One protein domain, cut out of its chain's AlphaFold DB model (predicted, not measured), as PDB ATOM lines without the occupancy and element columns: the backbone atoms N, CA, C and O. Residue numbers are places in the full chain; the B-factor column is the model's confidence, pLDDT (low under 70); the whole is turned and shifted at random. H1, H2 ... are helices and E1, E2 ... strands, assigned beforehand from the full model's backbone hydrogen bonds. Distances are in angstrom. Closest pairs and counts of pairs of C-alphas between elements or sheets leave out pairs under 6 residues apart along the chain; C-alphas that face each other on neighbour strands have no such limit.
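Overview. This is residues 262 to 362 of the 640 residues of the protein "PA14 domain-containing protein" of candidate division WWE3 bacterium CG08_land_8_20_14_0_20_41_15 (UniProt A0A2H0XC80). This domain has little regular structure: short helices H1, H2 and H3 lie toward one end, and the small hairpin E1-E2 and the helix pair H4 and H5 toward the other, with the loop of residues 288 to 320 winding between. The printed part has 101 residues, 35 in named elements, ordered H1 H2 H3 E1 E2 H4 H5; it is mostly helix, with an antiparallel sheet. It is compact, radius of gyration of the C-alphas 13.7 A, spanning 43 by 30 by 21 A.

Along the chain. H1 is residues 267 to 270, from C-alpha 267 at (273.614, 311.540, 218.446); H2 is 275 to 279; H3 is 282 to 287, 8.8 A long. E1 is 321 to 323, E2 337 to 339, H4 341 to 344. H5, 351 to 360, is 14.2 A long and ends at (270.517, 325.918, 239.778).

Arrangement. H1 and H2 are close but not clearly touching, the closest C-alphas, of Leu 270 and Lys 278, 7.6 A apart. H2 and H3 meet only through their link. In the hairpin E1 and E2, N 323 and O 337 are 2.8 A apart. H4 touches H5, closest at the C-alphas of Trp 344 and Phe 355, 5.2 A. Every O i to N i+4 pair is within hydrogen-bond range in H2, H3 and H5; H1 and H4 are too short for one, with 0 and 1 O i to N i+3 pairs within range.

Size, cuts and confidence. The farthest C-alphas, of Thr 274 and Ser 349, are 43.4 A apart. The printed part has no cut; links H3 to E1 and E1 to E2 are long. Mean pLDDT of the printed part is 81.3, under 70 in residues 262 to 271, 290 to 297 and 328 to 334.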
ATOM      1  N   PRO A 262     267.113 315.720 226.724       45.56
ATOM      2  CA  PRO A 262     267.128 314.290 226.387       45.56
ATOM      3  C   PRO A 262     266.925 313.991 224.887       45.56
ATOM      4  O   PRO A 262     267.370 312.956 224.396       45.56
ATOM      5  N   SER A 263     266.273 314.894 224.145       46.22
ATOM      6  CA  SER A 263     266.003 314.781 222.699       46.22
ATOM      7  C   SER A 263     266.975 315.593 221.822       46.22
ATOM      8  O   SER A 263     267.249 315.215 220.683       46.22
ATOM      9  N   VAL A 264     267.540 316.677 222.369       47.81
ATOM     10  CA  VAL A 264     268.442 317.651 221.698       47.81
ATOM     11  C   VAL A 264     269.850 317.167 221.560       47.81
ATOM     12  O   VAL A 264     270.587 317.604 220.678       47.81
ATOM     13  N   TYR A 265     270.234 316.275 222.451       51.09
ATOM     14  CA  TYR A 265     271.491 315.586 222.388       51.09
ATOM     15  C   TYR A 265     271.190 314.112 222.151       51.09
ATOM     16  O   TYR A 265     271.691 313.244 222.835       51.09
ATOM     17  N   ASN A 266     270.343 313.785 221.177       52.03
ATOM     18  CA  ASN A 266     270.489 312.490 220.528       52.03
ATOM     19  C   ASN A 266     271.710 312.595 219.591       52.03
ATOM     20  O   ASN A 266     271.983 313.663 219.046       52.03
ATOM     21  N   ALA A 267     272.466 311.522 219.364       51.22
ATOM     22  CA  ALA A 267     273.614 311.540 218.446       51.22
ATOM     23  C   ALA A 267     273.269 312.147 217.061       51.22
ATOM     24  O   ALA A 267     274.110 312.780 216.423       51.22
ATOM     25  N   ASN A 268     272.006 312.030 216.638       55.78
ATOM     26  CA  ASN A 268     271.496 312.571 215.379       55.78
ATOM     27  C   ASN A 268     271.395 314.107 215.342       55.78
ATOM     28  O   ASN A 268     271.634 314.691 214.290       55.78
ATOM     29  N   SER A 269     271.079 314.782 216.448       60.91
ATOM     30  CA  SER A 269     270.902 316.247 216.488       60.91
ATOM     31  C   SER A 269     272.221 317.011 216.612       60.91
ATOM     32  O   SER A 269     272.294 318.178 216.234       60.91
ATOM     33  N   LEU A 270     273.286 316.352 217.078       68.94
ATOM     34  CA  LEU A 270     274.644 316.901 217.042       68.94
ATOM     35  C   LEU A 270     275.374 316.626 215.720       68.94
ATOM     36  O   LEU A 270     276.419 317.222 215.471       68.94
ATOM     37  N   SER A 271     274.854 315.732 214.873       69.69
ATOM     38  CA  SER A 271     275.531 315.294 213.642       69.69
ATOM     39  C   SER A 271     275.800 316.427 212.643       69.69
ATOM     40  O   SER A 271     276.763 316.352 211.886       69.69
ATOM     41  N   SER A 272     274.998 317.494 212.677       74.06
ATOM     42  CA  SER A 272     275.135 318.665 211.804       74.06
ATOM     43  C   SER A 272     276.227 319.649 212.231       74.06
ATOM     44  O   SER A 272     276.536 320.560 211.467       74.06
ATOM     45  N   TYR A 273     276.795 319.502 213.433       79.38
ATOM     46  CA  TYR A 273     277.854 320.374 213.943       79.38
ATOM     47  C   TYR A 273     279.225 319.713 213.800       79.38
ATOM     48  O   TYR A 273     279.378 318.502 213.965       79.38
ATOM     49  N   THR A 274     280.251 320.521 213.551       83.94
ATOM     50  CA  THR A 274     281.649 320.070 213.586       83.94
ATOM     51  C   THR A 274     282.099 319.786 215.023       83.94
ATOM     52  O   THR A 274     281.534 320.315 215.982       83.94
ATOM     53  N   GLU A 275     283.157 318.991 215.201       81.81
ATOM     54  CA  GLU A 275     283.726 318.735 216.535       81.81
ATOM     55  C   GLU A 275     284.195 320.024 217.226       81.81
ATOM     56  O   GLU A 275     283.936 320.224 218.410       81.81
ATOM     57  N   ALA A 276     284.788 320.958 216.474       83.44
ATOM     58  CA  ALA A 276     285.187 322.262 217.003       83.44
ATOM     59  C   ALA A 276     283.986 323.076 217.516       83.44
ATOM     60  O   ALA A 276     284.075 323.724 218.558       83.44
ATOM     61  N   GLN A 277     282.845 323.017 216.824       84.94
ATOM     62  CA  GLN A 277     281.612 323.654 217.286       84.94
ATOM     63  C   GLN A 277     281.079 322.967 218.551       84.94
ATOM     64  O   GLN A 277     280.790 323.638 219.537       84.94
ATOM     65  N   LYS A 278     281.020 321.630 218.588       81.94
ATOM     66  CA  LYS A 278     280.559 320.884 219.778       81.94
ATOM     67  C   LYS A 278     281.396 321.187 221.019       81.94
ATOM     68  O   LYS A 278     280.857 321.220 222.126       81.94
ATOM     69  N   GLU A 279     282.693 321.422 220.853       82.38
ATOM     70  CA  GLU A 279     283.588 321.801 221.947       82.38
ATOM     71  C   GLU A 279     283.371 323.231 222.456       82.38
ATOM     72  O   GLU A 279     283.749 323.533 223.584       82.38
ATOM     73  N   ASN A 280     282.696 324.087 221.693       86.25
ATOM     74  CA  ASN A 280     282.323 325.438 222.109       86.25
ATOM     75  C   ASN A 280     280.883 325.536 222.654       86.25
ATOM     76  O   ASN A 280     280.430 326.641 222.941       86.25
ATOM     77  N   MET A 281     280.185 324.405 222.826       86.62
ATOM     78  CA  MET A 281     278.869 324.326 223.473       86.62
ATOM     79  C   MET A 281     279.031 324.253 225.001       86.62
ATOM     80  O   MET A 281     279.336 323.201 225.575       86.62
ATOM     81  N   LEU A 282     278.888 325.394 225.672       87.75
ATOM     82  CA  LEU A 282     279.129 325.551 227.104       87.75
ATOM     83  C   LEU A 282     278.048 324.895 227.964       87.75
ATOM     84  O   LEU A 282     278.378 324.274 228.975       87.75
ATOM     85  N   PHE A 283     276.771 325.009 227.599       88.62
ATOM     86  CA  PHE A 283     275.685 324.393 228.365       88.62
ATOM     87  C   PHE A 283     275.673 322.871 228.209       88.62
ATOM     88  O   PHE A 283     275.443 322.137 229.174       88.62
ATOM     89  N   ARG A 284     276.054 322.364 227.034       85.25
ATOM     90  CA  ARG A 284     276.346 320.933 226.865       85.25
ATOM     91  C   ARG A 284     277.443 320.460 227.833       85.25
ATOM     92  O   ARG A 284     277.315 319.415 228.471       85.25
ATOM     93  N   LYS A 285     278.528 321.230 227.974       83.69
ATOM     94  CA  LYS A 285     279.614 320.906 228.918       83.69
ATOM     95  C   LYS A 285     279.165 320.991 230.373       83.69
ATOM     96  O   LYS A 285     279.551 320.126 231.155       83.69
ATOM     97  N   PHE A 286     278.336 321.977 230.716       88.69
ATOM     98  CA  PHE A 286     277.732 322.102 232.042       88.69
ATOM     99  C   PHE A 286     276.975 320.842 232.440       88.69
ATOM    100  O   PHE A 286     277.221 320.286 233.504       88.69
ATOM    101  N   THR A 287     276.092 320.364 231.569       86.44
ATOM    102  CA  THR A 287     275.265 319.183 231.846       86.44
ATOM    103  C   THR A 287     276.076 317.885 231.869       86.44
ATOM    104  O   THR A 287     275.665 316.911 232.492       86.44
ATOM    105  N   GLY A 288     277.269 317.864 231.265       82.25
ATOM    106  CA  GLY A 288     278.100 316.660 231.171       82.25
ATOM    107  C   GLY A 288     277.681 315.736 230.029       82.25
ATOM    108  O   GLY A 288     278.043 314.556 230.009       82.25
ATOM    109  N   VAL A 289     276.934 316.264 229.062       77.25
ATOM    110  CA  VAL A 289     276.498 315.498 227.899       77.25
ATOM    111  C   VAL A 289     277.676 315.262 226.947       77.25
ATOM    112  O   VAL A 289     278.322 316.180 226.431       77.25
ATOM    113  N   GLY A 290     277.991 313.988 226.729       69.19
ATOM    114  CA  GLY A 290     279.002 313.514 225.796       69.19
ATOM    115  C   GLY A 290     278.652 313.797 224.339       69.19
ATOM    116  O   GLY A 290     277.578 314.293 224.009       69.19
ATOM    117  N   LEU A 291     279.582 313.480 223.439       67.38
ATOM    118  CA  LEU A 291     279.363 313.612 221.991       67.38
ATOM    119  C   LEU A 291     278.361 312.573 221.458       67.38
ATOM    120  O   LEU A 291     277.734 312.789 220.428       67.38
ATOM    121  N   ASN A 292     278.166 311.474 222.194       62.19
ATOM    122  CA  ASN A 292     277.104 310.493 221.955       62.19
ATOM    123  C   ASN A 292     275.729 310.963 222.460       62.19
ATOM    124  O   ASN A 292     274.761 310.207 222.374       62.19
ATOM    125  N   GLY A 293     275.667 312.164 223.043       59.84
ATOM    126  CA  GLY A 293     274.432 312.763 223.496       59.84
ATOM    127  C   GLY A 293     273.895 312.260 224.844       59.84
ATOM    128  O   GLY A 293     272.880 312.728 225.351       59.84
ATOM    129  N   ARG A 294     274.611 311.337 225.489       63.69
ATOM    130  CA  ARG A 294     274.284 310.856 226.836       63.69
ATOM    131  C   ARG A 294     275.092 311.613 227.874       63.69
ATOM    132  O   ARG A 294     276.191 312.072 227.575       63.69
ATOM    133  N   ILE A 295     274.609 311.665 229.113       68.81
ATOM    134  CA  ILE A 295     275.470 312.015 230.247       68.81
ATOM    135  C   ILE A 295     276.540 310.925 230.341       68.81
ATOM    136  O   ILE A 295     276.290 309.803 230.775       68.81
ATOM    137  N   SER A 296     277.720 311.234 229.824       65.25
ATOM    138  CA  SER A 296     278.890 310.353 229.841       65.25
ATOM    139  C   SER A 296     280.086 311.035 230.487       65.25
ATOM    140  O   SER A 296     281.108 310.394 230.717       65.25
ATOM    141  N   ASN A 297     279.967 312.337 230.747       63.69
ATOM    142  CA  ASN A 297     280.997 313.148 231.356       63.69
ATOM    143  C   ASN A 297     280.535 313.594 232.741       63.69
ATOM    144  O   ASN A 297     279.349 313.688 233.045       63.69
ATOM    145  N   GLN A 298     281.515 313.903 233.572       77.88
ATOM    146  CA  GLN A 298     281.383 314.216 234.989       77.88
ATOM    147  C   GLN A 298     280.846 315.652 235.212       77.88
ATOM    148  O   GLN A 298     281.456 316.410 235.947       77.88
ATOM    149  N   GLY A 299     279.760 316.063 234.542       87.00
ATOM    150  CA  GLY A 299     279.152 317.406 234.634       87.00
ATOM    151  C   GLY A 299     278.152 317.574 235.787       87.00
ATOM    152  O   GLY A 299     278.164 316.808 236.750       87.00
ATOM    153  N   CYS A 300     277.279 318.579 235.690       89.75
ATOM    154  CA  CYS A 300     276.202 318.882 236.643       89.75
ATOM    155  C   CYS A 300     274.911 318.086 236.426       89.75
ATOM    156  O   CYS A 300     274.034 318.129 237.287       89.75
ATOM    157  N   GLY A 301     274.794 317.350 235.320       89.00
ATOM    158  CA  GLY A 301     273.547 316.696 234.951       89.00
ATOM    159  C   GLY A 301     272.477 317.702 234.523       89.00
ATOM    160  O   GLY A 301     272.775 318.851 234.182       89.00
ATOM    161  N   TRP A 302     271.230 317.254 234.541       88.00
ATOM    162  CA  TRP A 302     270.054 318.025 234.138       88.00
ATOM    163  C   TRP A 302     268.880 317.737 235.086       88.00
ATOM    164  O   TRP A 302     269.001 316.904 235.983       88.00
ATOM    165  N   THR A 303     267.739 318.396 234.890       90.25
ATOM    166  CA  THR A 303     266.562 318.409 235.780       90.25
ATOM    167  C   THR A 303     266.194 317.039 236.360       90.25
ATOM    168  O   THR A 303     266.039 316.898 237.577       90.25
ATOM    169  N   HIS A 304     266.100 316.016 235.509       88.25
ATOM    170  CA  HIS A 304     265.770 314.652 235.929       88.25
ATOM    171  C   HIS A 304     266.976 313.761 236.260       88.25
ATOM    172  O   HIS A 304     266.824 312.782 236.987       88.25
ATOM    173  N   PHE A 305     268.172 314.080 235.756       88.19
ATOM    174  CA  PHE A 305     269.373 313.254 235.915       88.19
ATOM    175  C   PHE A 305     270.472 314.012 236.662       88.19
ATOM    176  O   PHE A 305     271.275 314.721 236.046       88.19
ATOM    177  N   PRO A 306     270.574 313.806 237.983       90.69
ATOM    178  CA  PRO A 306     271.769 314.144 238.736       90.69
ATOM    179  C   PRO A 306     273.055 313.542 238.163       90.69
ATOM    180  O   PRO A 306     273.017 312.495 237.515       90.69
ATOM    181  N   PRO A 307     274.228 314.104 238.492       89.00
ATOM    182  CA  PRO A 307     275.519 313.586 238.021       89.00
ATOM    183  C   PRO A 307     275.840 312.131 238.388       89.00
ATOM    184  O   PRO A 307     276.734 311.527 237.796       89.00
ATOM    185  N   ASN A 308     275.179 311.580 239.406       90.06
ATOM    186  CA  ASN A 308     275.344 310.194 239.841       90.06
ATOM    187  C   ASN A 308     274.152 309.294 239.469       90.06
ATOM    188  O   ASN A 308     274.139 308.125 239.857       90.06
ATOM    189  N   ALA A 309     273.166 309.822 238.738       89.00
ATOM    190  CA  ALA A 309     271.955 309.106 238.372       89.00
ATOM    191  C   ALA A 309     272.247 307.912 237.457       89.00
ATOM    192  O   ALA A 309     273.078 307.984 236.549       89.00
ATOM    193  N   ARG A 310     271.529 306.807 237.672       85.56
ATOM    194  CA  ARG A 310     271.583 305.613 236.805       85.56
ATOM    195  C   ARG A 310     270.387 305.498 235.865       85.56
ATOM    196  O   ARG A 310     270.459 304.795 234.858       85.56
ATOM    197  N   TYR A 311     269.295 306.156 236.214       85.00
ATOM    198  CA  TYR A 311     268.047 306.217 235.472       85.00
ATOM    199  C   TYR A 311     267.354 307.548 235.781       85.00
ATOM    200  O   TYR A 311     267.845 308.353 236.570       85.00
ATOM    201  N   ASP A 312     266.230 307.773 235.118       85.62
ATOM    202  CA  ASP A 312     265.463 309.005 235.222       85.62
ATOM    203  C   ASP A 312     264.926 309.221 236.646       85.62
ATOM    204  O   ASP A 312     264.467 308.267 237.275       85.62
ATOM    205  N   TYR A 313     264.978 310.454 237.157       90.19
ATOM    206  CA  TYR A 313     264.510 310.823 238.503       90.19
ATOM    207  C   TYR A 313     265.270 310.174 239.679       90.19
ATOM    208  O   TYR A 313     264.770 310.130 240.807       90.19
ATOM    209  N   ASP A 314     266.502 309.698 239.466       90.88
ATOM    210  CA  ASP A 314     267.324 309.003 240.474       90.88
ATOM    211  C   ASP A 314     267.958 309.948 241.527       90.88
ATOM    212  O   ASP A 314     269.128 309.840 241.898       90.88
ATOM    213  N   TRP A 315     267.180 310.910 242.036       93.25
ATOM    214  CA  TRP A 315     267.634 311.944 242.974       93.25
ATOM    215  C   TRP A 315     268.050 311.407 244.346       93.25
ATOM    216  O   TRP A 315     268.778 312.086 245.062       93.25
ATOM    217  N   ASN A 316     267.602 310.212 244.732       94.69
ATOM    218  CA  ASN A 316     267.925 309.590 246.024       94.69
ATOM    219  C   ASN A 316     269.143 308.656 245.965       94.69
ATOM    220  O   ASN A 316     269.422 307.945 246.931       94.69
ATOM    221  N   ASN A 317     269.873 308.634 244.851       93.00
ATOM    222  CA  ASN A 317     271.029 307.766 244.715       93.00
ATOM    223  C   ASN A 317     272.175 308.202 245.643       93.00
ATOM    224  O   ASN A 317     272.750 309.284 245.501       93.00
ATOM    225  N   SER A 318     272.522 307.339 246.596       94.69
ATOM    226  CA  SER A 318     273.591 307.571 247.571       94.69
ATOM    227  C   SER A 318     274.978 307.166 247.065       94.69
ATOM    228  O   SER A 318     275.980 307.481 247.711       94.69
ATOM    229  N   LEU A 319     275.063 306.500 245.909       93.38
ATOM    230  CA  LEU A 319     276.336 306.127 245.309       93.38
ATOM    231  C   LEU A 319     277.024 307.363 244.750       93.38
ATOM    232  O   LEU A 319     276.430 308.146 244.004       93.38
ATOM    233  N   SER A 320     278.290 307.529 245.107       92.44
ATOM    234  CA  SER A 320     279.065 308.675 244.660       92.44
ATOM    235  C   SER A 320     279.501 308.548 243.207       92.44
ATOM    236  O   SER A 320     279.872 307.473 242.737       92.44
ATOM    237  N   SER A 321     279.513 309.686 242.523       89.62
ATOM    238  CA  SER A 321     280.114 309.882 241.208       89.62
ATOM    239  C   SER A 321     281.052 311.086 241.266       89.62
ATOM    240  O   SER A 321     280.827 312.021 242.039       89.62
ATOM    241  N   ASN A 322     282.116 311.071 240.467       88.88
ATOM    242  CA  ASN A 322     282.972 312.242 240.319       88.88
ATOM    243  C   ASN A 322     282.279 313.262 239.414       88.88
ATOM    244  O   ASN A 322     281.743 312.904 238.368       88.88
ATOM    245  N   SER A 323     282.303 314.533 239.807       88.88
ATOM    246  CA  SER A 323     281.710 315.632 239.049       88.88
ATOM    247  C   SER A 323     282.547 316.902 239.152       88.88
ATOM    248  O   SER A 323     283.041 317.244 240.220       88.88
ATOM    249  N   ASN A 324     282.691 317.635 238.053       86.75
ATOM    250  CA  ASN A 324     283.280 318.967 238.011       86.75
ATOM    251  C   ASN A 324     282.236 320.074 238.189       86.75
ATOM    252  O   ASN A 324     282.543 321.234 237.938       86.75
ATOM    253  N   CYS A 325     281.014 319.756 238.624       85.06
ATOM    254  CA  CYS A 325     279.910 320.712 238.639       85.06
ATOM    255  C   CYS A 325     280.225 322.021 239.393       85.06
ATOM    256  O   CYS A 325     279.817 323.102 238.974       85.06
ATOM    257  N   ASN A 326     281.024 321.947 240.463       77.81
ATOM    258  CA  ASN A 326     281.428 323.130 241.225       77.81
ATOM    259  C   ASN A 326     282.479 324.006 240.518       77.81
ATOM    260  O   ASN A 326     282.543 325.201 240.792       77.81
ATOM    261  N   SER A 327     283.320 323.431 239.654       72.12
ATOM    262  CA  SER A 327     284.449 324.127 239.014       72.12
ATOM    263  C   SER A 327     284.237 324.401 237.527       72.12
ATOM    264  O   SER A 327     284.931 325.252 236.971       72.12
ATOM    265  N   TRP A 328     283.262 323.724 236.910       69.44
ATOM    266  CA  TRP A 328     283.051 323.678 235.468       69.44
ATOM    267  C   TRP A 328     284.245 323.094 234.687       69.44
ATOM    268  O   TRP A 328     285.346 322.885 235.196       69.44
ATOM    269  N   TYR A 329     284.029 322.790 233.405       61.75
ATOM    270  CA  TYR A 329     285.091 322.322 232.514       61.75
ATOM    271  C   TYR A 329     286.046 323.477 232.153       61.75
ATOM    272  O   TYR A 329     285.843 324.180 231.166       61.75
ATOM    273  N   LEU A 330     287.109 323.657 232.942       58.62
ATOM    274  CA  LEU A 330     288.221 324.589 232.686       58.62
ATOM    275  C   LEU A 330     289.296 323.974 231.756       58.62
ATOM    276  O   LEU A 330     290.492 324.191 231.937       58.62
ATOM    277  N   GLY A 331     288.910 323.123 230.802       57.84
ATOM    278  CA  GLY A 331     289.883 322.299 230.075       57.84
ATOM    279  C   GLY A 331     290.628 321.347 231.023       57.84
ATOM    280  O   GLY A 331     290.008 320.702 231.867       57.84
ATOM    281  N   ASN A 332     291.960 321.273 230.920       54.03
ATOM    282  CA  ASN A 332     292.796 320.346 231.702       54.03
ATOM    283  C   ASN A 332     292.903 320.681 233.206       54.03
ATOM    284  O   ASN A 332     293.545 319.939 233.942       54.03
ATOM    285  N   THR A 333     292.301 321.779 233.676       59.94
ATOM    286  CA  THR A 333     292.342 322.203 235.089       59.94
ATOM    287  C   THR A 333     291.017 321.983 235.823       59.94
ATOM    288  O   THR A 333     290.791 322.584 236.873       59.94
ATOM    289  N   ALA A 334     290.109 321.169 235.272       67.62
ATOM    290  CA  ALA A 334     288.845 320.840 235.925       67.62
ATOM    291  C   ALA A 334     289.088 320.148 237.279       67.62
ATOM    292  O   ALA A 334     289.810 319.153 237.363       67.62
ATOM    293  N   VAL A 335     288.459 320.666 238.337       77.25
ATOM    294  CA  VAL A 335     288.519 320.068 239.676       77.25
ATOM    295  C   VAL A 335     287.289 319.199 239.867       77.25
ATOM    296  O   VAL A 335     286.164 319.707 239.908       77.25
ATOM    297  N   PHE A 336     287.513 317.897 239.994       85.00
ATOM    298  CA  PHE A 336     286.460 316.929 240.259       85.00
ATOM    299  C   PHE A 336     286.253 316.757 241.759       85.00
ATOM    300  O   PHE A 336     287.206 316.655 242.532       85.00
ATOM    301  N   ILE A 337     284.991 316.700 242.155       85.44
ATOM    302  CA  ILE A 337     284.548 316.416 243.511       85.44
ATOM    303  C   ILE A 337     283.690 315.157 243.509       85.44
ATOM    304  O   ILE A 337     282.965 314.881 242.553       85.44
ATOM    305  N   SER A 338     283.774 314.390 244.591       90.75
ATOM    306  CA  SER A 338     282.882 313.257 244.806       90.75
ATOM    307  C   SER A 338     281.525 313.784 245.264       90.75
ATOM    308  O   SER A 338     281.454 314.489 246.271       90.75
ATOM    309  N   ILE A 339     280.465 313.469 244.520       91.56
ATOM    310  CA  ILE A 339     279.099 313.880 244.850       91.56
ATOM    311  C   ILE A 339     278.139 312.702 244.819       91.56
ATOM    312  O   ILE A 339     278.242 311.798 243.992       91.56
ATOM    313  N   ASN A 340     277.171 312.751 245.719       93.19
ATOM    314  CA  ASN A 340     275.991 311.901 245.738       93.19
ATOM    315  C   ASN A 340     274.797 312.718 246.236       93.19
ATOM    316  O   ASN A 340     274.910 313.938 246.420       93.19
ATOM    317  N   CYS A 341     273.685 312.052 246.537       94.62
ATOM    318  CA  CYS A 341     272.493 312.761 246.959       94.62
ATOM    319  C   CYS A 341     272.592 313.526 248.285       94.62
ATOM    320  O   CYS A 341     271.821 314.461 248.501       94.62
ATOM    321  N   ALA A 342     273.579 313.237 249.143       95.19
ATOM    322  CA  ALA A 342     273.818 314.037 250.343       95.19
ATOM    323  C   ALA A 342     274.205 315.486 249.992       95.19
ATOM    324  O   ALA A 342     273.905 316.403 250.752       95.19
ATOM    325  N   SER A 343     274.786 315.712 248.807       93.62
ATOM    326  CA  SER A 343     275.168 317.046 248.315       93.62
ATOM    327  C   SER A 343     273.975 317.994 248.172       93.62
ATOM    328  O   SER A 343     274.147 319.205 248.286       93.62
ATOM    329  N   TRP A 344     272.782 317.448 247.922       93.62
ATOM    330  CA  TRP A 344     271.524 318.191 247.865       93.62
ATOM    331  C   TRP A 344     270.553 317.801 248.984       93.62
ATOM    332  O   TRP A 344     269.398 318.190 248.937       93.62
ATOM    333  N   GLY A 345     270.992 317.078 250.016       92.06
ATOM    334  CA  GLY A 345     270.148 316.743 251.166       92.06
ATOM    335  C   GLY A 345     269.120 315.646 250.877       92.06
ATOM    336  O   GLY A 345     267.924 315.918 250.776       92.06
ATOM    337  N   CYS A 346     269.603 314.406 250.780       88.75
ATOM    338  CA  CYS A 346     268.810 313.177 250.718       88.75
ATOM    339  C   CYS A 346     269.072 312.264 251.944       88.75
ATOM    340  O   CYS A 346     270.110 312.408 252.601       88.75
ATOM    341  N   PRO A 347     268.218 311.245 252.166       83.19
ATOM    342  CA  PRO A 347     266.873 311.129 251.604       83.19
ATOM    343  C   PRO A 347     265.918 312.110 252.301       83.19
ATOM    344  O   PRO A 347     265.942 312.242 253.521       83.19
ATOM    345  N   ASP A 348     265.068 312.782 251.530       83.62
ATOM    346  CA  ASP A 348     263.978 313.625 252.023       83.62
ATOM    347  C   ASP A 348     262.746 313.474 251.113       83.62
ATOM    348  O   ASP A 348     262.847 313.092 249.945       83.62
ATOM    349  N   SER A 349     261.564 313.812 251.630       82.31
ATOM    350  CA  SER A 349     260.334 313.878 250.824       82.31
ATOM    351  C   SER A 349     260.455 314.823 249.617       82.31
ATOM    352  O   SER A 349     259.782 314.619 248.609       82.31
ATOM    353  N   ASN A 350     261.356 315.809 249.679       88.81
ATOM    354  CA  ASN A 350     261.597 316.800 248.638       88.81
ATOM    355  C   ASN A 350     262.972 316.658 247.963       88.81
ATOM    356  O   ASN A 350     263.470 317.645 247.416       88.81
ATOM    357  N   THR A 351     263.602 315.473 247.953       93.44
ATOM    358  CA  THR A 351     264.949 315.313 247.363       93.44
ATOM    359  C   THR A 351     265.044 315.875 245.937       93.44
ATOM    360  O   THR A 351     266.024 316.539 245.613       93.44
ATOM    361  N   GLY A 352     264.016 315.691 245.097       94.56
ATOM    362  CA  GLY A 352     263.995 316.251 243.739       94.56
ATOM    363  C   GLY A 352     263.975 317.784 243.698       94.56
ATOM    364  O   GLY A 352     264.706 318.393 242.920       94.56
ATOM    365  N   LEU A 353     263.203 318.429 244.577       96.31
ATOM    366  CA  LEU A 353     263.221 319.889 244.734       96.31
ATOM    367  C   LEU A 353     264.591 320.369 245.228       96.31
ATOM    368  O   LEU A 353     265.110 321.382 244.756       96.31
ATOM    369  N   ASN A 354     265.185 319.654 246.184       96.44
ATOM    370  CA  ASN A 354     266.488 320.023 246.718       96.44
ATOM    371  C   ASN A 354     267.595 319.873 245.671       96.44
ATOM    372  O   ASN A 354     268.431 320.769 245.559       96.44
ATOM    373  N   PHE A 355     267.553 318.816 244.855       96.38
ATOM    374  CA  PHE A 355     268.451 318.656 243.717       96.38
ATOM    375  C   PHE A 355     268.310 319.806 242.715       96.38
ATOM    376  O   PHE A 355     269.314 320.408 242.358       96.38
ATOM    377  N   LYS A 356     267.089 320.174 242.306       97.06
ATOM    378  CA  LYS A 356     266.868 321.280 241.351       97.06
ATOM    379  C   LYS A 356     267.415 322.611 241.869       97.06
ATOM    380  O   LYS A 356     268.110 323.311 241.138       97.06
ATOM    381  N   LYS A 357     267.189 322.931 243.153       96.56
ATOM    382  CA  LYS A 357     267.814 324.100 243.803       96.56
ATOM    383  C   LYS A 357     269.338 323.997 243.778       96.56
ATOM    384  O   LYS A 357     270.005 324.951 243.391       96.56
ATOM    385  N   TRP A 358     269.888 322.847 244.171       95.00
ATOM    386  CA  TRP A 358     271.329 322.603 244.170       95.00
ATOM    387  C   TRP A 358     271.932 322.787 242.773       95.00
ATOM    388  O   TRP A 358     272.937 323.479 242.644       95.00
ATOM    389  N   TRP A 359     271.291 322.232 241.744       95.25
ATOM    390  CA  TRP A 359     271.696 322.314 240.342       95.25
ATOM    391  C   TRP A 359     271.687 323.760 239.849       95.25
ATOM    392  O   TRP A 359     272.697 324.236 239.329       95.25
ATOM    393  N   MET A 360     270.604 324.499 240.118       96.69
ATOM    394  CA  MET A 360     270.517 325.918 239.778       96.69
ATOM    395  C   MET A 360     271.633 326.739 240.432       96.69
ATOM    396  O   MET A 360     272.266 327.553 239.767       96.69
ATOM    397  N   GLN A 361     271.986 326.459 241.686       94.88
ATOM    398  CA  GLN A 361     273.053 327.184 242.387       94.88
ATOM    399  C   GLN A 361     274.457 327.000 241.770       94.88
ATOM    400  O   GLN A 361     275.388 327.725 242.137       94.88
ATOM    401  N   ARG A 362     274.635 326.033 240.855       93.00
ATOM    402  CA  ARG A 362     275.875 325.804 240.085       93.00
ATOM    403  C   ARG A 362     275.806 326.347 238.656       93.00
ATOM    404  O   ARG A 362     276.796 326.284 237.929       93.00
TER     405      ARG A 362